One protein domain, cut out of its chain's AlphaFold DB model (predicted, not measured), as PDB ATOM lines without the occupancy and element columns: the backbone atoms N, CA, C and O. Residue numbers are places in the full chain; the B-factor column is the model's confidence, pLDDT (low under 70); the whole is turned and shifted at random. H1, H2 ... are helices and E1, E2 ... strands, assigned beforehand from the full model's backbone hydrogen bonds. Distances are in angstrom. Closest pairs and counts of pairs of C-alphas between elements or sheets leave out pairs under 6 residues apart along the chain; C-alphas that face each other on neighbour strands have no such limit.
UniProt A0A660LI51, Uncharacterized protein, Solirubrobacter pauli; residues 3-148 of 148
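This is residues 3 to 148 of the 148 residues of an uncharacterized protein of Solirubrobacter pauli (UniProt A0A660LI51). A small three-stranded sheet, E1, E6 and E2, has the long helix H5 over one face, and H4 packs side by side with H5 near the edge strand E2. From this core, H1, H2 and H3 reach out to one side, H2 the farthest out, while a second small sheet of short strands, E3, E4 and E5, lies off another side. The printed part has 146 residues with five named helices and six named strands, in the order E1 H1 H2 H3 H4 E2 E3 E4 E5 E6 H5. Both sheets, E1 - E6 - E2 and E3 - E4 - E5, are antiparallel, and the class is mixed, helices and strands. The whole is compact, with a radius of gyration of the C-alphas of 15.5 A and spans of 43 by 37 by 28 A.

E1, residues 3 to 8, is the antiparallel neighbour of E6, residues 118 to 124, with N 6 and O 120 3.0 A apart. H1, residues 15 to 23, and H4, residues 67 to 79, only just touch, with 3 pairs of C-alphas within 8 A, the closest those of Leu 18 and Ile 74 at 7.1 A; H4 does so with residues 70 to 74 alone. H2, residues 33 to 41, is close to but not clearly touching H3, residues 48 to 59; their closest C-alphas, Tyr 34 and Arg 54, are 6.3 A apart. H3 touches H4 about perpendicular, at 84 degrees, the closest C-alphas being Ala 49 and Leu 76 at 6.6 A. E2, residues 83 to 86, is the antiparallel neighbour of E6, with N 84 and O 123 2.9 A apart. E3, residues 92 to 94, E4, residues 97 to 99, and E5, residues 104 to 106, form a meander, each strand the antiparallel neighbour of the one before; N 94 and O 97 are 2.8 A apart, N 98 and O 105 2.8 A. H5, residues 132 to 147, is on the sheet E1 E6 E2 at a height over the sheet of 8.5 A. H5 touches H4 at a shallow tilt of 27 degrees, opposite ways, closest at the C-alphas of Ala 75 and Ala 138, 5.3 A. In the five helices every O i to N i+4 pair is within hydrogen-bond range.

E1 begins at C-alpha 3 (202.040, 399.688, 320.293) and is 14.4 A long. H3 measures 15.9 A, H4 18.2 A and E6 19.5 A. H5, 21.7 A, ends at C-alpha 147 (201.816, 391.105, 307.819).

The two C-alphas farthest apart, Lys 40 and Gly 118, are 44.5 A apart. The printed part has no cut, and E5 to E6 is the long link. The pLDDT is under 70 at residues 25 to 30, 33, 45 to 49, 107 to 113 and 148.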
ATOM      1  N   TYR A   3     201.345 399.837 321.568       79.88
ATOM      2  CA  TYR A   3     202.040 399.688 320.293       79.88
ATOM      3  C   TYR A   3     202.535 398.261 320.063       79.88
ATOM      4  O   TYR A   3     202.774 397.510 321.007       79.88
ATOM      5  N   GLU A   4     202.719 397.915 318.794       82.31
ATOM      6  CA  GLU A   4     203.258 396.634 318.347       82.31
ATOM      7  C   GLU A   4     204.161 396.857 317.131       82.31
ATOM      8  O   GLU A   4     203.877 397.711 316.301       82.31
ATOM      9  N   THR A   5     205.273 396.126 317.026       83.88
ATOM     10  CA  THR A   5     206.218 396.249 315.903       83.88
ATOM     11  C   THR A   5     206.382 394.916 315.190       83.88
ATOM     12  O   THR A   5     206.577 393.897 315.848       83.88
ATOM     13  N   PHE A   6     206.330 394.926 313.861       87.62
ATOM     14  CA  PHE A   6     206.441 393.737 313.013       87.62
ATOM     15  C   PHE A   6     206.966 394.108 311.617       87.62
ATOM     16  O   PHE A   6     207.127 395.286 311.295       87.62
ATOM     17  N   GLU A   7     207.258 393.096 310.801       87.88
ATOM     18  CA  GLU A   7     207.585 393.276 309.384       87.88
ATOM     19  C   GLU A   7     206.294 393.337 308.567       87.88
ATOM     20  O   GLU A   7     205.519 392.381 308.570       87.88
ATOM     21  N   ALA A   8     206.058 394.460 307.893       85.06
ATOM     22  CA  ALA A   8     204.866 394.691 307.090       85.06
ATOM     23  C   ALA A   8     205.155 394.559 305.587       85.06
ATOM     24  O   ALA A   8     206.113 395.143 305.065       85.06
ATOM     25  N   ASP A   9     204.259 393.865 304.888       84.75
ATOM     26  CA  ASP A   9     204.129 393.881 303.435       84.75
ATOM     27  C   ASP A   9     203.032 394.879 303.049       84.75
ATOM     28  O   ASP A   9     201.883 394.756 303.460       84.75
ATOM     29  N   LEU A  10     203.380 395.894 302.254       83.56
ATOM     30  CA  LEU A  10     202.439 396.938 301.839       83.56
ATOM     31  C   LEU A  10     201.886 396.737 300.417       83.56
ATOM     32  O   LEU A  10     201.331 397.676 299.841       83.56
ATOM     33  N   SER A  11     202.055 395.548 299.828       82.12
ATOM     34  CA  SER A  11     201.779 395.283 298.408       82.12
ATOM     35  C   SER A  11     200.393 394.695 298.084       82.12
ATOM     36  O   SER A  11     200.088 394.475 296.910       82.12
ATOM     37  N   GLY A  12     199.532 394.460 299.080       85.94
ATOM     38  CA  GLY A  12     198.227 393.819 298.873       85.94
ATOM     39  C   GLY A  12     197.110 394.722 298.313       85.94
ATOM     40  O   GLY A  12     197.300 395.898 298.002       85.94
ATOM     41  N   ASP A  13     195.893 394.169 298.224       90.94
ATOM     42  CA  ASP A  13     194.664 394.889 297.845       90.94
ATOM     43  C   ASP A  13     193.490 394.519 298.770       90.94
ATOM     44  O   ASP A  13     193.149 393.349 298.937       90.94
ATOM     45  N   LEU A  14     192.832 395.532 299.343       92.94
ATOM     46  CA  LEU A  14     191.707 395.385 300.276       92.94
ATOM     47  C   LEU A  14     190.389 395.955 299.733       92.94
ATOM     48  O   LEU A  14     189.380 396.000 300.445       92.94
ATOM     49  N   ARG A  15     190.334 396.334 298.449       91.50
ATOM     50  CA  ARG A  15     189.136 396.924 297.823       91.50
ATOM     51  C   ARG A  15     187.897 396.045 297.931       91.50
ATOM     52  O   ARG A  15     186.794 396.567 298.107       91.50
ATOM     53  N   ALA A  16     188.056 394.728 297.817       90.62
ATOM     54  CA  ALA A  16     186.948 393.789 297.968       90.62
ATOM     55  C   ALA A  16     186.370 393.829 299.392       90.62
ATOM     56  O   ALA A  16     185.154 393.914 299.558       90.62
ATOM     57  N   ARG A  17     187.229 393.866 300.417       90.56
ATOM     58  CA  ARG A  17     186.803 393.921 301.821       90.56
ATOM     59  C   ARG A  17     186.163 395.263 302.175       90.56
ATOM     60  O   ARG A  17     185.103 395.280 302.796       90.56
ATOM     61  N   LEU A  18     186.715 396.373 301.680       89.44
ATOM     62  CA  LEU A  18     186.096 397.699 301.804       89.44
ATOM     63  C   LEU A  18     184.698 397.761 301.173       89.44
ATOM     64  O   LEU A  18     183.818 398.456 301.691       89.44
ATOM     65  N   ARG A  19     184.467 397.035 300.071       88.81
ATOM     66  CA  ARG A  19     183.138 396.924 299.457       88.81
ATOM     67  C   ARG A  19     182.167 396.188 300.376       88.81
ATOM     68  O   ARG A  19     181.131 396.753 300.703       88.81
ATOM     69  N   THR A  20     182.550 395.019 300.886       89.69
ATOM     70  CA  THR A  20     181.728 394.253 301.838       89.69
ATOM     71  C   THR A  20     181.392 395.061 303.091       89.69
ATOM     72  O   THR A  20     180.245 395.072 303.530       89.69
ATOM     73  N   LEU A  21     182.365 395.780 303.662       86.88
ATOM     74  CA  LEU A  21     182.116 396.672 304.800       86.88
ATOM     75  C   LEU A  21     181.182 397.819 304.432       86.88
ATOM     76  O   LEU A  21     180.340 398.217 305.236       86.88
ATOM     77  N   SER A  22     181.309 398.343 303.213       84.31
ATOM     78  CA  SER A  22     180.404 399.374 302.731       84.31
ATOM     79  C   SER A  22     178.968 398.859 302.700       84.31
ATOM     80  O   SER A  22     178.089 399.586 303.138       84.31
ATOM     81  N   ASP A  23     178.708 397.627 302.277       83.19
ATOM     82  CA  ASP A  23     177.342 397.105 302.135       83.19
ATOM     83  C   ASP A  23     176.592 396.927 303.474       83.19
ATOM     84  O   ASP A  23     175.366 396.839 303.486       83.19
ATOM     85  N   ARG A  24     177.293 396.955 304.619       79.00
ATOM     86  CA  ARG A  24     176.694 396.786 305.959       79.00
ATOM     87  C   ARG A  24     175.877 397.985 306.454       79.00
ATOM     88  O   ARG A  24     175.070 397.823 307.364       79.00
ATOM     89  N   VAL A  25     176.082 399.183 305.900       66.81
ATOM     90  CA  VAL A  25     175.470 400.425 306.414       66.81
ATOM     91  C   VAL A  25     174.642 401.115 305.324       66.81
ATOM     92  O   VAL A  25     175.188 401.475 304.281       66.81
ATOM     93  N   PRO A  26     173.341 401.378 305.520       65.19
ATOM     94  CA  PRO A  26     172.544 402.132 304.555       65.19
ATOM     95  C   PRO A  26     173.121 403.535 304.300       65.19
ATOM     96  O   PRO A  26     173.628 404.202 305.199       65.19
ATOM     97  N   ARG A  27     173.070 404.007 303.052       66.38
ATOM     98  CA  ARG A  27     173.550 405.345 302.676       66.38
ATOM     99  C   ARG A  27     172.610 406.435 303.222       66.38
ATOM    100  O   ARG A  27     171.399 406.338 303.042       66.38
ATOM    101  N   ALA A  28     173.166 407.509 303.792       60.31
ATOM    102  CA  ALA A  28     172.402 408.732 304.031       60.31
ATOM    103  C   ALA A  28     172.121 409.414 302.680       60.31
ATOM    104  O   ALA A  28     172.957 409.367 301.779       60.31
ATOM    105  N   GLY A  29     170.934 410.003 302.504       65.19
ATOM    106  CA  GLY A  29     170.521 410.656 301.253       65.19
ATOM    107  C   GLY A  29     171.435 411.816 300.807       65.19
ATOM    108  O   GLY A  29     172.580 411.947 301.212       65.19
ATOM    109  N   ARG A  30     170.945 412.730 299.960       65.31
ATOM    110  CA  ARG A  30     171.755 413.866 299.447       65.31
ATOM    111  C   ARG A  30     172.286 414.841 300.518       65.31
ATOM    112  O   ARG A  30     173.093 415.705 300.193       65.31
ATOM    113  N   MET A  31     171.820 414.732 301.757       72.31
ATOM    114  CA  MET A  31     172.189 415.590 302.881       72.31
ATOM    115  C   MET A  31     173.388 415.001 303.637       72.31
ATOM    116  O   MET A  31     173.519 413.784 303.715       72.31
ATOM    117  N   ASP A  32     174.236 415.852 304.219       75.81
ATOM    118  CA  ASP A  32     175.299 415.454 305.157       75.81
ATOM    119  C   ASP A  32     174.786 415.640 306.600       75.81
ATOM    120  O   ASP A  32     174.994 416.708 307.189       75.81
ATOM    121  N   PRO A  33     174.032 414.668 307.160       69.25
ATOM    122  CA  PRO A  33     173.421 414.800 308.481       69.25
ATOM    123  C   PRO A  33     174.472 414.925 309.586       69.25
ATOM    124  O   PRO A  33     174.219 415.578 310.594       69.25
ATOM    125  N   TYR A  34     175.655 414.348 309.371       72.25
ATOM    126  CA  TYR A  34     176.755 414.387 310.320       72.25
ATOM    127  C   TYR A  34     177.316 415.809 310.448       72.25
ATOM    128  O   TYR A  34     177.379 416.348 311.549       72.25
ATOM    129  N   ARG A  35     177.600 416.489 309.326       76.38
ATOM    130  CA  ARG A  35     178.015 417.906 309.351       76.38
ATOM    131  C   ARG A  35     176.963 418.809 310.000       76.38
ATOM    132  O   ARG A  35     177.309 419.753 310.699       76.38
ATOM    133  N   ILE A  36     175.675 418.534 309.774       76.81
ATOM    134  CA  ILE A  36     174.587 419.281 310.425       76.81
ATOM    135  C   ILE A  36     174.604 419.054 311.942       76.81
ATOM    136  O   ILE A  36     174.438 420.017 312.689       76.81
ATOM    137  N   ALA A  37     174.798 417.814 312.395       75.44
ATOM    138  CA  ALA A  37     174.882 417.481 313.814       75.44
ATOM    139  C   ALA A  37     176.087 418.157 314.487       75.44
ATOM    140  O   ALA A  37     175.895 418.837 315.490       75.44
ATOM    141  N   MET A  38     177.281 418.070 313.893       77.88
ATOM    142  CA  MET A  38     178.500 418.718 314.406       77.88
ATOM    143  C   MET A  38     178.327 420.229 314.560       77.88
ATOM    144  O   MET A  38     178.548 420.773 315.638       77.88
ATOM    145  N   ASN A  39     177.801 420.890 313.521       80.00
ATOM    146  CA  ASN A  39     177.512 422.323 313.565       80.00
ATOM    147  C   ASN A  39     176.511 422.689 314.673       80.00
ATOM    148  O   ASN A  39     176.634 423.746 315.284       80.00
ATOM    149  N   LYS A  40     175.495 421.849 314.918       77.81
ATOM    150  CA  LYS A  40     174.504 422.087 315.980       77.81
ATOM    151  C   LYS A  40     175.073 421.874 317.380       77.81
ATOM    152  O   LYS A  40     174.614 422.529 318.308       77.81
ATOM    153  N   LEU A  41     176.010 420.941 317.526       77.81
ATOM    154  CA  LEU A  41     176.636 420.593 318.801       77.81
ATOM    155  C   LEU A  41     177.853 421.472 319.128       77.81
ATOM    156  O   LEU A  41     178.347 421.403 320.247       77.81
ATOM    157  N   GLY A  42     178.311 422.305 318.185       78.56
ATOM    158  CA  GLY A  42     179.475 423.175 318.372       78.56
ATOM    159  C   GLY A  42     180.789 422.401 318.481       78.56
ATOM    160  O   GLY A  42     181.697 422.845 319.175       78.56
ATOM    161  N   LEU A  43     180.860 421.225 317.855       75.50
ATOM    162  CA  LEU A  43     182.060 420.398 317.834       75.50
ATOM    163  C   LEU A  43     182.915 420.770 316.614       75.50
ATOM    164  O   LEU A  43     182.403 420.800 315.489       75.50
ATOM    165  N   ASP A  44     184.199 421.032 316.848       72.50
ATOM    166  CA  ASP A  44     185.194 421.249 315.793       72.50
ATOM    167  C   ASP A  44     185.682 419.909 315.200       72.50
ATOM    168  O   ASP A  44     185.306 418.851 315.697       72.50
ATOM    169  N   GLU A  45     186.421 419.979 314.083       66.38
ATOM    170  CA  GLU A  45     186.870 418.905 313.166       66.38
ATOM    171  C   GLU A  45     186.621 417.428 313.564       66.38
ATOM    172  O   GLU A  45     187.020 416.985 314.638       66.38
ATOM    173  N   PRO A  46     186.045 416.607 312.657       69.00
ATOM    174  CA  PRO A  46     185.748 415.211 312.962       69.00
ATOM    175  C   PRO A  46     187.021 414.416 313.266       69.00
ATOM    176  O   PRO A  46     188.011 414.509 312.535       69.00
ATOM    177  N   THR A  47     186.950 413.543 314.271       69.56
ATOM    178  CA  THR A  47     187.974 412.515 314.509       69.56
ATOM    179  C   THR A  47     188.112 411.586 313.288       69.56
ATOM    180  O   THR A  47     187.236 411.557 312.421       69.56
ATOM    181  N   PRO A  48     189.159 410.746 313.176       68.88
ATOM    182  CA  PRO A  48     189.362 409.889 312.010       68.88
ATOM    183  C   PRO A  48     188.240 408.860 311.857       68.88
ATOM    184  O   PRO A  48     187.797 408.588 310.742       68.88
ATOM    185  N   ALA A  49     187.735 408.343 312.982       68.81
ATOM    186  CA  ALA A  49     186.576 407.454 313.037       68.81
ATOM    187  C   ALA A  49     185.333 408.128 312.445       68.81
ATOM    188  O   ALA A  49     184.629 407.571 311.602       68.81
ATOM    189  N   GLU A  50     185.100 409.371 312.848       71.06
ATOM    190  CA  GLU A  50     183.978 410.173 312.392       71.06
ATOM    191  C   GLU A  50     184.122 410.617 310.940       71.06
ATOM    192  O   GLU A  50     183.144 410.603 310.196       71.06
ATOM    193  N   ALA A  51     185.333 410.959 310.500       74.56
ATOM    194  CA  ALA A  51     185.633 411.273 309.113       74.56
ATOM    195  C   ALA A  51     185.380 410.054 308.215       74.56
ATOM    196  O   ALA A  51     184.724 410.189 307.181       74.56
ATOM    197  N   ALA A  52     185.806 408.859 308.639       73.25
ATOM    198  CA  ALA A  52     185.537 407.601 307.946       73.25
ATOM    199  C   ALA A  52     184.033 407.285 307.885       73.25
ATOM    200  O   ALA A  52     183.501 406.978 306.811       73.25
ATOM    201  N   LEU A  53     183.327 407.414 309.013       72.69
ATOM    202  CA  LEU A  53     181.882 407.207 309.089       72.69
ATOM    203  C   LEU A  53     181.126 408.220 308.220       72.69
ATOM    204  O   LEU A  53     180.245 407.838 307.453       72.69
ATOM    205  N   ARG A  54     181.485 409.504 308.279       75.88
ATOM    206  CA  ARG A  54     180.907 410.572 307.454       75.88
ATOM    207  C   ARG A  54     181.146 410.319 305.972       75.88
ATOM    208  O   ARG A  54     180.204 410.398 305.182       75.88
ATOM    209  N   ASP A  55     182.379 409.991 305.591       73.19
ATOM    210  CA  ASP A  55     182.736 409.649 304.217       73.19
ATOM    211  C   ASP A  55     181.865 408.502 303.708       73.19
ATOM    212  O   ASP A  55     181.308 408.589 302.607       73.19
ATOM    213  N   ARG A  56     181.648 407.476 304.539       75.19
ATOM    214  CA  ARG A  56     180.731 406.383 304.220       75.19
ATOM    215  C   ARG A  56     179.277 406.837 304.138       75.19
ATOM    216  O   ARG A  56     178.596 406.449 303.187       75.19
ATOM    217  N   LEU A  57     178.784 407.626 305.088       71.56
ATOM    218  CA  LEU A  57     177.392 408.087 305.143       71.56
ATOM    219  C   LEU A  57     177.033 408.927 303.914       71.56
ATOM    220  O   LEU A  57     176.022 408.661 303.265       71.56
ATOM    221  N   VAL A  58     177.887 409.887 303.554       73.12
ATOM    222  CA  VAL A  58     177.660 410.829 302.449       73.12
ATOM    223  C   VAL A  58     177.887 410.166 301.087       73.12
ATOM    224  O   VAL A  58     177.100 410.340 300.144       73.12
ATOM    225  N   ARG A  59     178.973 409.393 300.951       72.44
ATOM    226  CA  ARG A  59     179.411 408.854 299.649       72.44
ATOM    227  C   ARG A  59     178.875 407.461 299.357       72.44
ATOM    228  O   ARG A  59     178.952 407.025 298.212       72.44
ATOM    229  N   GLY A  60     178.325 406.769 300.352       74.44
ATOM    230  CA  GLY A  60     177.782 405.422 300.192       74.44
ATOM    231  C   GLY A  60     178.835 404.311 300.155       74.44
ATOM    232  O   GLY A  60     178.467 403.160 299.965       74.44
ATOM    233  N   ARG A  61     180.130 404.630 300.293       81.50
ATOM    234  CA  ARG A  61     181.226 403.649 300.268       81.50
ATOM    235  C   ARG A  61     182.494 404.173 300.934       81.50
ATOM    236  O   ARG A  61     182.751 405.375 300.871       81.50
ATOM    237  N   TYR A  62     183.305 403.265 301.466       85.44
ATOM    238  CA  TYR A  62     184.703 403.541 301.798       85.44
ATOM    239  C   TYR A  62     185.530 403.633 300.505       85.44
ATOM    240  O   TYR A  62     185.386 402.801 299.605       85.44
ATOM    241  N   ARG A  63     186.345 404.684 300.362       82.50
ATOM    242  CA  ARG A  63     187.262 404.840 299.220       82.50
ATOM    243  C   ARG A  63     188.612 404.235 299.577       82.50
ATOM    244  O   ARG A  63     189.095 404.463 300.678       82.50
ATOM    245  N   SER A  64     189.193 403.516 298.623       86.88
ATOM    246  CA  SER A  64     190.554 403.003 298.742       86.88
ATOM    247  C   SER A  64     191.556 404.145 298.567       86.88
ATOM    248  O   SER A  64     191.427 404.918 297.612       86.88
ATOM    249  N   HIS A  65     192.529 404.242 299.470       85.50
ATOM    250  CA  HIS A  65     193.612 405.236 299.442       85.50
ATOM    251  C   HIS A  65     195.005 404.584 299.461       85.50
ATOM    252  O   HIS A  65     196.001 405.249 299.733       85.50
ATOM    253  N   GLY A  66     195.074 403.292 299.134       87.00
ATOM    254  CA  GLY A  66     196.292 402.487 299.181       87.00
ATOM    255  C   GLY A  66     196.231 401.459 300.304       87.00
ATOM    256  O   GLY A  66     195.489 401.629 301.269       87.00
ATOM    257  N   PHE A  67     197.003 400.384 300.169       89.81
ATOM    258  CA  PHE A  67     196.872 399.198 301.014       89.81
ATOM    259  C   PHE A  67     196.977 399.496 302.514       89.81
ATOM    260  O   PHE A  67     196.102 399.098 303.278       89.81
ATOM    261  N   LEU A  68     197.984 400.276 302.920       88.75
ATOM    262  CA  LEU A  68     198.159 400.672 304.315       88.75
ATOM    263  C   LEU A  68     196.956 401.450 304.856       88.75
ATOM    264  O   LEU A  68     196.412 401.112 305.903       88.75
ATOM    265  N   ALA A  69     196.535 402.491 304.136       85.94
ATOM    266  CA  ALA A  69     195.407 403.319 304.545       85.94
ATOM    267  C   ALA A  69     194.112 402.496 304.622       85.94
ATOM    268  O   ALA A  69     193.307 402.691 305.531       85.94
ATOM    269  N   ASP A  70     193.933 401.544 303.706       90.00
ATOM    270  CA  ASP A  70     192.775 400.658 303.667       90.00
ATOM    271  C   ASP A  70     192.782 399.664 304.839       90.00
ATOM    272  O   ASP A  70     191.733 399.432 305.437       90.00
ATOM    273  N   ALA A  71     193.946 399.120 305.213       91.88
ATOM    274  CA  ALA A  71     194.091 398.223 306.360       91.88
ATOM    275  C   ALA A  71     193.776 398.933 307.686       91.88
ATOM    276  O   ALA A  71     192.994 398.425 308.491       91.88
ATOM    277  N   LEU A  72     194.316 400.141 307.882       89.06
ATOM    278  CA  LEU A  72     194.037 400.956 309.069       89.06
ATOM    279  C   LEU A  72     192.563 401.386 309.129       89.06
ATOM    280  O   LEU A  72     191.954 401.364 310.198       89.06
ATOM    281  N   LEU A  73     191.964 401.721 307.980       87.62
ATOM    282  CA  LEU A  73     190.536 402.023 307.887       87.62
ATOM    283  C   LEU A  73     189.673 400.807 308.245       87.62
ATOM    284  O   LEU A  73     188.674 400.962 308.939       87.62
ATOM    285  N   ILE A  74     190.037 399.606 307.788       89.88
ATOM    286  CA  ILE A  74     189.317 398.375 308.133       89.88
ATOM    287  C   ILE A  74     189.401 398.109 309.636       89.88
ATOM    288  O   ILE A  74     188.358 397.902 310.249       89.88
ATOM    289  N   ALA A  75     190.594 398.191 310.237       90.31
ATOM    290  CA  ALA A  75     190.764 398.020 311.680       90.31
ATOM    291  C   ALA A  75     189.902 399.016 312.470       90.31
ATOM    292  O   ALA A  75     189.173 398.621 313.379       90.31
ATOM    293  N   LEU A  76     189.896 400.288 312.061       86.38
ATOM    294  CA  LEU A  76     189.054 401.318 312.661       86.38
ATOM    295  C   LEU A  76     187.557 401.010 312.533       86.38
ATOM    296  O   LEU A  76     186.814 401.155 313.497       86.38
ATOM    297  N   VAL A  77     187.093 400.609 311.350       85.62
ATOM    298  CA  VAL A  77     185.666 400.350 311.101       85.62
ATOM    299  C   VAL A  77     185.184 399.089 311.820       85.62
ATOM    300  O   VAL A  77     184.036 399.050 312.256       85.62
ATOM    301  N   GLU A  78     186.025 398.059 311.924       87.31
ATOM    302  CA  GLU A  78     185.665 396.796 312.573       87.31
ATOM    303  C   GLU A  78     185.724 396.886 314.107       87.31
ATOM    304  O   GLU A  78     184.916 396.233 314.763       87.31
ATOM    305  N   THR A  79     186.604 397.720 314.675       87.19
ATOM    306  CA  THR A  79     186.842 397.771 316.136       87.19
ATOM    307  C   THR A  79     186.442 399.083 316.810       87.19
ATOM    308  O   THR A  79     186.351 399.154 318.030       87.19
ATOM    309  N   GLY A  80     186.228 400.151 316.040       79.94
ATOM    310  CA  GLY A  80     186.004 401.501 316.565       79.94
ATOM    311  C   GLY A  80     187.267 402.199 317.086       79.94
ATOM    312  O   GLY A  80     187.191 403.367 317.468       79.94
ATOM    313  N   VAL A  81     188.429 401.536 317.075       83.81
ATOM    314  CA  VAL A  81     189.692 402.088 317.582       83.81
ATOM    315  C   VAL A  81     190.574 402.565 316.429       83.81
ATOM    316  O   VAL A  81     190.882 401.825 315.497       83.81
ATOM    317  N   GLY A  82     191.013 403.824 316.501       81.00
ATOM    318  CA  GLY A  82     191.945 404.397 315.533       81.00
ATOM    319  C   GLY A  82     193.354 403.838 315.701       81.00
ATOM    320  O   GLY A  82     193.979 404.034 316.744       81.00
ATOM    321  N   VAL A  83     193.861 403.192 314.651       83.44
ATOM    322  CA  VAL A  83     195.225 402.657 314.587       83.44
ATOM    323  C   VAL A  83     196.047 403.463 313.592       83.44
ATOM    324  O   VAL A  83     195.562 403.848 312.528       83.44
ATOM    325  N   TRP A  84     197.295 403.729 313.949       84.12
ATOM    326  CA  TRP A  84     198.274 404.407 313.111       84.12
ATOM    327  C   TRP A  84     199.476 403.504 312.882       84.12
ATOM    328  O   TRP A  84     199.770 402.644 313.709       84.12
ATOM    329  N   ALA A  85     200.185 403.734 311.781       85.06
ATOM    330  CA  ALA A  85     201.413 403.036 311.432       85.06
ATOM    331  C   ALA A  85     202.562 404.032 311.276       85.06
ATOM    332  O   ALA A  85     202.344 405.169 310.871       85.06
ATOM    333  N   THR A  86     203.783 403.600 311.564       84.12
ATOM    334  CA  THR A  86     205.007 404.377 311.348       84.12
ATOM    335  C   THR A  86     206.194 403.438 311.134       84.12
ATOM    336  O   THR A  86     206.174 402.313 311.629       84.12
ATOM    337  N   ASN A  87     207.252 403.882 310.455       85.25
ATOM    338  CA  ASN A  87     208.561 403.209 310.526       85.25
ATOM    339  C   ASN A  87     209.434 403.742 311.676       85.25
ATOM    340  O   ASN A  87     210.498 403.192 311.952       85.25
ATOM    341  N   ASP A  88     209.005 404.822 312.331       81.06
ATOM    342  CA  ASP A  88     209.734 405.471 313.414       81.06
ATOM    343  C   ASP A  88     209.371 404.841 314.765       81.06
ATOM    344  O   ASP A  88     208.281 405.043 315.295       81.06
ATOM    345  N   ALA A  89     210.293 404.079 315.347       71.62
ATOM    346  CA  ALA A  89     210.090 403.443 316.646       71.62
ATOM    347  C   ALA A  89     210.234 404.411 317.842       71.62
ATOM    348  O   ALA A  89     210.013 404.000 318.980       71.62
ATOM    349  N   SER A  90     210.617 405.675 317.617       76.94
ATOM    350  CA  SER A  90     210.841 406.678 318.671       76.94
ATOM    351  C   SER A  90     209.584 407.461 319.073       76.94
ATOM    352  O   SER A  90     209.668 408.373 319.901       76.94
ATOM    353  N   LEU A  91     208.418 407.114 318.509       75.25
ATOM    354  CA  LEU A  91     207.183 407.863 318.725       75.25
ATOM    355  C   LEU A  91     206.810 407.999 320.202       75.25
ATOM    356  O   LEU A  91     206.768 407.036 320.971       75.25
ATOM    357  N   ARG A  92     206.426 409.221 320.565       76.31
ATOM    358  CA  ARG A  92     205.899 409.583 321.879       76.31
ATOM    359  C   ARG A  92     204.742 410.562 321.744       76.31
ATOM    360  O   ARG A  92     204.611 411.260 320.744       76.31
ATOM    361  N   VAL A  93     203.902 410.617 322.771       75.75
ATOM    362  CA  VAL A  93     202.813 411.597 322.855       75.75
ATOM    363  C   VAL A  93     203.306 412.816 323.634       75.75
ATOM    364  O   VAL A  93     203.816 412.674 324.745       75.75
ATOM    365  N   GLU A  94     203.147 414.005 323.056       82.06
ATOM    366  CA  GLU A  94     203.450 415.300 323.670       82.06
ATOM    367  C   GLU A  94     202.205 416.187 323.652       82.06
ATOM    368  O   GLU A  94     201.827 416.726 322.616       82.06
ATOM    369  N   GLY A  95     201.552 416.350 324.806       81.25
ATOM    370  CA  GLY A  95     200.296 417.096 324.875       81.25
ATOM    371  C   GLY A  95     199.228 416.457 323.984       81.25
ATOM    372  O   GLY A  95     198.803 415.332 324.239       81.25
ATOM    373  N   THR A  96     198.803 417.178 322.948       73.75
ATOM    374  CA  THR A  96     197.822 416.727 321.949       73.75
ATOM    375  C   THR A  96     198.458 416.243 320.650       73.75
ATOM    376  O   THR A  96     197.730 416.006 319.693       73.75
ATOM    377  N   ASP A  97     199.780 416.067 320.602       78.50
ATOM    378  CA  ASP A  97     200.505 415.645 319.404       78.50
ATOM    379  C   ASP A  97     201.186 414.284 319.592       78.50
ATOM    380  O   ASP A  97     201.654 413.931 320.676       78.50
ATOM    381  N   VAL A  98     201.290 413.529 318.501       76.69
ATOM    382  CA  VAL A  98     202.210 412.398 318.362       76.69
ATOM    383  C   VAL A  98     203.467 412.902 317.668       76.69
ATOM    384  O   VAL A  98     203.391 413.469 316.574       76.69
ATOM    385  N   VAL A  99     204.617 412.704 318.308       82.06
ATOM    386  CA  VAL A  99     205.911 413.229 317.869       82.06
ATOM    387  C   VAL A  99     206.921 412.091 317.727       82.06
ATOM    388  O   VAL A  99     207.063 411.267 318.628       82.06
ATOM    389  N   GLY A 100     207.620 412.072 316.598       79.19
ATOM    390  CA  GLY A 100     208.784 411.241 316.297       79.19
ATOM    391  C   GLY A 100     209.981 412.088 315.881       79.19
ATOM    392  O   GLY A 100     209.957 413.315 315.987       79.19
ATOM    393  N   GLU A 101     211.015 411.441 315.357       78.50
ATOM    394  CA  GLU A 101     212.219 412.097 314.842       78.50
ATOM    395  C   GLU A 101     211.904 412.998 313.639       78.50
ATOM    396  O   GLU A 101     212.436 414.100 313.513       78.50
ATOM    397  N   THR A 102     210.990 412.551 312.772       70.81
ATOM    398  CA  THR A 102     210.609 413.263 311.535       70.81
ATOM    399  C   THR A 102     209.119 413.586 311.443       70.81
ATOM    400  O   THR A 102     208.671 414.193 310.469       70.81
ATOM    401  N   LEU A 103     208.341 413.208 312.459       74.00
ATOM    402  CA  LEU A 103     206.887 413.283 312.443       74.00
ATOM    403  C   LEU A 103     206.368 414.149 313.592       74.00
ATOM    404  O   LEU A 103     206.740 413.943 314.740       74.00
ATOM    405  N   ARG A 104     205.447 415.070 313.303       81.62
ATOM    406  CA  ARG A 104     204.577 415.689 314.311       81.62
ATOM    407  C   ARG A 104     203.177 415.789 313.739       81.62
ATOM    408  O   ARG A 104     202.982 416.452 312.723       81.62
ATOM    409  N   VAL A 105     202.216 415.141 314.385       74.75
ATOM    410  CA  VAL A 105     200.815 415.185 313.962       74.75
ATOM    411  C   VAL A 105     199.914 415.272 315.181       74.75
ATOM    412  O   VAL A 105     200.146 414.577 316.168       74.75
ATOM    413  N   HIS A 106     198.863 416.083 315.090       73.19
ATOM    414  CA  HIS A 106     197.825 416.134 316.110       73.19
ATOM    415  C   HIS A 106     197.218 414.736 316.316       73.19
ATOM    416  O   HIS A 106     196.871 414.036 315.358       73.19
ATOM    417  N   VAL A 107     197.075 414.333 317.578       67.38
ATOM    418  CA  VAL A 107     196.337 413.141 318.016       67.38
ATOM    419  C   VAL A 107     194.948 413.180 317.379       67.38
ATOM    420  O   VAL A 107     194.291 414.216 317.407       67.38
ATOM    421  N   PHE A 108     194.512 412.068 316.786       63.97
ATOM    422  CA  PHE A 108     193.252 411.983 316.034       63.97
ATOM    423  C   PHE A 108     193.213 412.798 314.727       63.97
ATOM    424  O   PHE A 108     192.144 413.013 314.169       63.97
ATOM    425  N   SER A 109     194.350 413.209 314.166       66.31
ATOM    426  CA  SER A 109     194.365 413.665 312.775       66.31
ATOM    427  C   SER A 109     193.992 412.528 311.817       66.31
ATOM    428  O   SER A 109     194.315 411.362 312.037       66.31
ATOM    429  N   SER A 110     193.321 412.875 310.720       59.97
ATOM    430  CA  SER A 110     193.072 411.949 309.608       59.97
ATOM    431  C   SER A 110     194.289 411.780 308.688       59.97
ATOM    432  O   SER A 110     194.275 410.933 307.794       59.97
ATOM    433  N   VAL A 111     195.342 412.578 308.892       63.94
ATOM    434  CA  VAL A 111     196.579 412.507 308.114       63.94
ATOM    435  C   VAL A 111     197.449 411.380 308.652       63.94
ATOM    436  O   VAL A 111     197.953 411.451 309.771       63.94
ATOM    437  N   LEU A 112     197.649 410.358 307.824       65.62
ATOM    438  CA  LEU A 112     198.579 409.278 308.119       65.62
ATOM    439  C   LEU A 112     200.010 409.705 307.755       65.62
ATOM    440  O   LEU A 112     200.213 410.276 306.677       65.62
ATOM    441  N   PRO A 113     201.011 409.421 308.605       67.88
ATOM    442  CA  PRO A 113     202.405 409.571 308.213       67.88
ATOM    443  C   PRO A 113     202.732 408.674 307.010       67.88
ATOM    444  O   PRO A 113     202.140 407.601 306.859       67.88
ATOM    445  N   PRO A 114     203.682 409.075 306.149       70.88
ATOM    446  CA  PRO A 114     204.201 408.181 305.127       70.88
ATOM    447  C   PRO A 114     204.926 407.003 305.789       70.88
ATOM    448  O   PRO A 114     205.748 407.196 306.684       70.88
ATOM    449  N   VAL A 115     204.627 405.787 305.330       81.69
ATOM    450  CA  VAL A 115     205.231 404.542 305.821       81.69
ATOM    451  C   VAL A 115     205.703 403.717 304.626       81.69
ATOM    452  O   VAL A 115     204.975 403.551 303.647       81.69
ATOM    453  N   ALA A 116     206.929 403.216 304.707       82.25
ATOM    454  CA  ALA A 116     207.530 402.280 303.772       82.25
ATOM    455  C   ALA A 116     207.391 400.832 304.269       82.25
ATOM    456  O   ALA A 116     207.218 400.580 305.463       82.25
ATOM    457  N   ALA A 117     207.489 399.877 303.342       80.44
ATOM    458  CA  ALA A 117     207.516 398.453 303.672       80.44
ATOM    459  C   ALA A 117     208.750 398.085 304.520       80.44
ATOM    460  O   ALA A 117     209.771 398.778 304.477       80.44
ATOM    461  N   GLY A 118     208.656 396.977 305.260       84.31
ATOM    462  CA  GLY A 118     209.666 396.532 306.224       84.31
ATOM    463  C   GLY A 118     209.192 396.718 307.662       84.31
ATOM    464  O   GLY A 118     208.009 396.540 307.958       84.31
ATOM    465  N   ARG A 119     210.097 397.100 308.569       85.50
ATOM    466  CA  ARG A 119     209.769 397.255 309.990       85.50
ATOM    467  C   ARG A 119     208.787 398.407 310.217       85.50
ATOM    468  O   ARG A 119     209.125 399.576 310.014       85.50
ATOM    469  N   VAL A 120     207.588 398.065 310.677       87.06
ATOM    470  CA  VAL A 120     206.499 398.996 310.984       87.06
ATOM    471  C   VAL A 120     206.084 398.835 312.439       87.06
ATOM    472  O   VAL A 120     205.961 397.724 312.954       87.06
ATOM    473  N   THR A 121     205.839 399.961 313.099       86.75
ATOM    474  CA  THR A 121     205.207 400.034 314.412       86.75
ATOM    475  C   THR A 121     203.775 400.527 314.246       86.75
ATOM    476  O   THR A 121     203.541 401.619 313.725       86.75
ATOM    477  N   LEU A 122     202.812 399.726 314.698       87.19
ATOM    478  CA  LEU A 122     201.431 400.151 314.880       87.19
ATOM    479  C   LEU A 122     201.247 400.721 316.275       87.19
ATOM    480  O   LEU A 122     201.804 400.196 317.238       87.19
ATOM    481  N   PHE A 123     200.426 401.754 316.399       84.50
ATOM    482  CA  PHE A 123     200.026 402.283 317.694       84.50
ATOM    483  C   PHE A 123     198.559 402.699 317.710       84.50
ATOM    484  O   PHE A 123     198.001 403.148 316.709       84.50
ATOM    485  N   ALA A 124     197.952 402.564 318.885       82.25
ATOM    486  CA  ALA A 124     196.603 403.017 319.176       82.25
ATOM    487  C   ALA A 124     196.634 404.108 320.256       82.25
ATOM    488  O   ALA A 124     197.265 403.965 321.318       82.25
ATOM    489  N   LEU A 125     195.931 405.208 319.978       73.50
ATOM    490  CA  LEU A 125     195.679 406.285 320.931       73.50
ATOM    491  C   LEU A 125     194.345 406.003 321.614       73.50
ATOM    492  O   LEU A 125     193.316 405.871 320.961       73.50
ATOM    493  N   VAL A 126     194.390 405.875 322.934       73.75
ATOM    494  CA  VAL A 126     193.288 405.331 323.727       73.75
ATOM    495  C   VAL A 126     192.885 406.366 324.762       73.75
ATOM    496  O   VAL A 126     193.745 406.888 325.475       73.75
ATOM    497  N   VAL A 127     191.591 406.664 324.834       71.81
ATOM    498  CA  VAL A 127     191.011 407.512 325.882       71.81
ATOM    499  C   VAL A 127     190.551 406.653 327.064       71.81
ATOM    500  O   VAL A 127     190.282 405.462 326.885       71.81
ATOM    501  N   PRO A 128     190.438 407.222 328.278       75.94
ATOM    502  CA  PRO A 128     189.888 406.498 329.419       75.94
ATOM    503  C   PRO A 128     188.507 405.906 329.101       75.94
ATOM    504  O   PRO A 128     187.624 406.617 328.631       75.94
ATOM    505  N   GLY A 129     188.323 404.610 329.369       78.62
ATOM    506  CA  GLY A 129     187.055 403.897 329.163       78.62
ATOM    507  C   GLY A 129     187.041 402.909 327.995       78.62
ATOM    508  O   GLY A 129     186.180 402.037 327.984       78.62
ATOM    509  N   VAL A 130     188.002 402.979 327.069       82.19
ATOM    510  CA  VAL A 130     188.198 401.931 326.051       82.19
ATOM    511  C   VAL A 130     188.944 400.756 326.683       82.19
ATOM    512  O   VAL A 130     189.937 400.953 327.391       82.19
ATOM    513  N   SER A 131     188.471 399.535 326.451       87.88
ATOM    514  CA  SER A 131     189.073 398.337 327.031       87.88
ATOM    515  C   SER A 131     190.395 397.976 326.349       87.88
ATOM    516  O   SER A 131     190.602 398.202 325.157       87.88
ATOM    517  N   GLU A 132     191.305 397.350 327.098       87.69
ATOM    518  CA  GLU A 132     192.568 396.854 326.536       87.69
ATOM    519  C   GLU A 132     192.335 395.809 325.431       87.69
ATOM    520  O   GLU A 132     193.114 395.724 324.483       87.69
ATOM    521  N   LEU A 133     191.252 395.033 325.537       88.62
ATOM    522  CA  LEU A 133     190.889 394.037 324.535       88.62
ATOM    523  C   LEU A 133     190.529 394.692 323.198       88.62
ATOM    524  O   LEU A 133     191.104 394.302 322.192       88.62
ATOM    525  N   GLU A 134     189.671 395.719 323.189       86.44
ATOM    526  CA  GLU A 134     189.308 396.452 321.961       86.44
ATOM    527  C   GLU A 134     190.544 397.052 321.280       86.44
ATOM    528  O   GLU A 134     190.713 396.970 320.064       86.44
ATOM    529  N   VAL A 135     191.458 397.614 322.076       88.38
ATOM    530  CA  VAL A 135     192.722 398.169 321.573       88.38
ATOM    531  C   VAL A 135     193.582 397.087 320.923       88.38
ATOM    532  O   VAL A 135     194.168 397.299 319.861       88.38
ATOM    533  N   ARG A 136     193.669 395.924 321.564       90.62
ATOM    534  CA  ARG A 136     194.485 394.804 321.105       90.62
ATOM    535  C   ARG A 136     193.886 394.127 319.872       90.62
ATOM    536  O   ARG A 136     194.633 393.829 318.949       90.62
ATOM    537  N   GLU A 137     192.567 393.986 319.799       92.12
ATOM    538  CA  GLU A 137     191.863 393.513 318.601       92.12
ATOM    539  C   GLU A 137     192.091 394.435 317.399       92.12
ATOM    540  O   GLU A 137     192.295 393.957 316.284       92.12
ATOM    541  N   ALA A 138     192.122 395.752 317.615       90.56
ATOM    542  CA  ALA A 138     192.404 396.715 316.556       90.56
ATOM    543  C   ALA A 138     193.836 396.586 316.021       90.56
ATOM    544  O   ALA A 138     194.047 396.548 314.807       90.56
ATOM    545  N   LEU A 139     194.816 396.476 316.926       90.81
ATOM    546  CA  LEU A 139     196.219 396.265 316.564       90.81
ATOM    547  C   LEU A 139     196.421 394.931 315.839       90.81
ATOM    548  O   LEU A 139     197.096 394.904 314.812       90.81
ATOM    549  N   TRP A 140     195.789 393.852 316.309       93.38
ATOM    550  CA  TRP A 140     195.840 392.542 315.659       93.38
ATOM    551  C   TRP A 140     195.199 392.555 314.278       93.38
ATOM    552  O   TRP A 140     195.821 392.093 313.331       93.38
ATOM    553  N   THR A 141     194.018 393.158 314.136       92.88
ATOM    554  CA  THR A 141     193.333 393.269 312.842       92.88
ATOM    555  C   THR A 141     194.198 394.019 311.829       92.88
ATOM    556  O   THR A 141     194.375 393.569 310.699       92.88
ATOM    557  N   ALA A 142     194.784 395.152 312.229       91.75
ATOM    558  CA  ALA A 142     195.694 395.904 311.370       91.75
ATOM    559  C   ALA A 142     196.964 395.102 311.040       91.75
ATOM    560  O   ALA A 142     197.392 395.086 309.888       91.75
ATOM    561  N   ARG A 143     197.551 394.411 312.023       91.75
ATOM    562  CA  ARG A 143     198.743 393.581 311.829       91.75
ATOM    563  C   ARG A 143     198.486 392.412 310.883       91.75
ATOM    564  O   ARG A 143     199.285 392.220 309.980       91.75
ATOM    565  N   GLU A 144     197.409 391.655 311.063       92.44
ATOM    566  CA  GLU A 144     197.053 390.527 310.189       92.44
ATOM    567  C   GLU A 144     196.882 390.989 308.739       92.44
ATOM    568  O   GLU A 144     197.397 390.369 307.815       92.44
ATOM    569  N   LEU A 145     196.225 392.134 308.531       91.88
ATOM    570  CA  LEU A 145     196.061 392.699 307.193       91.88
ATOM    571  C   LEU A 145     197.388 393.155 306.569       91.88
ATOM    572  O   LEU A 145     197.496 393.128 305.350       91.88
ATOM    573  N   LEU A 146     198.366 393.592 307.369       88.88
ATOM    574  CA  LEU A 146     199.637 394.160 306.897       88.88
ATOM    575  C   LEU A 146     200.815 393.173 306.897       88.88
ATOM    576  O   LEU A 146     201.826 393.445 306.261       88.88
ATOM    577  N   GLY A 147     200.737 392.083 307.651       78.75
ATOM    578  CA  GLY A 147     201.816 391.105 307.819       78.75
ATOM    579  C   GLY A 147     201.568 389.775 307.111       78.75
ATOM    580  O   GLY A 147     202.535 389.067 306.827       78.75
ATOM    581  N   GLY A 148     200.304 389.461 306.797       59.50
ATOM    582  CA  GLY A 148     199.884 388.110 306.420       59.50
ATOM    583  C   GLY A 148     199.621 387.225 307.631       59.50
ATOM    584  O   GLY A 148     200.451 387.223 308.569       59.50
TER     585      GLY A 148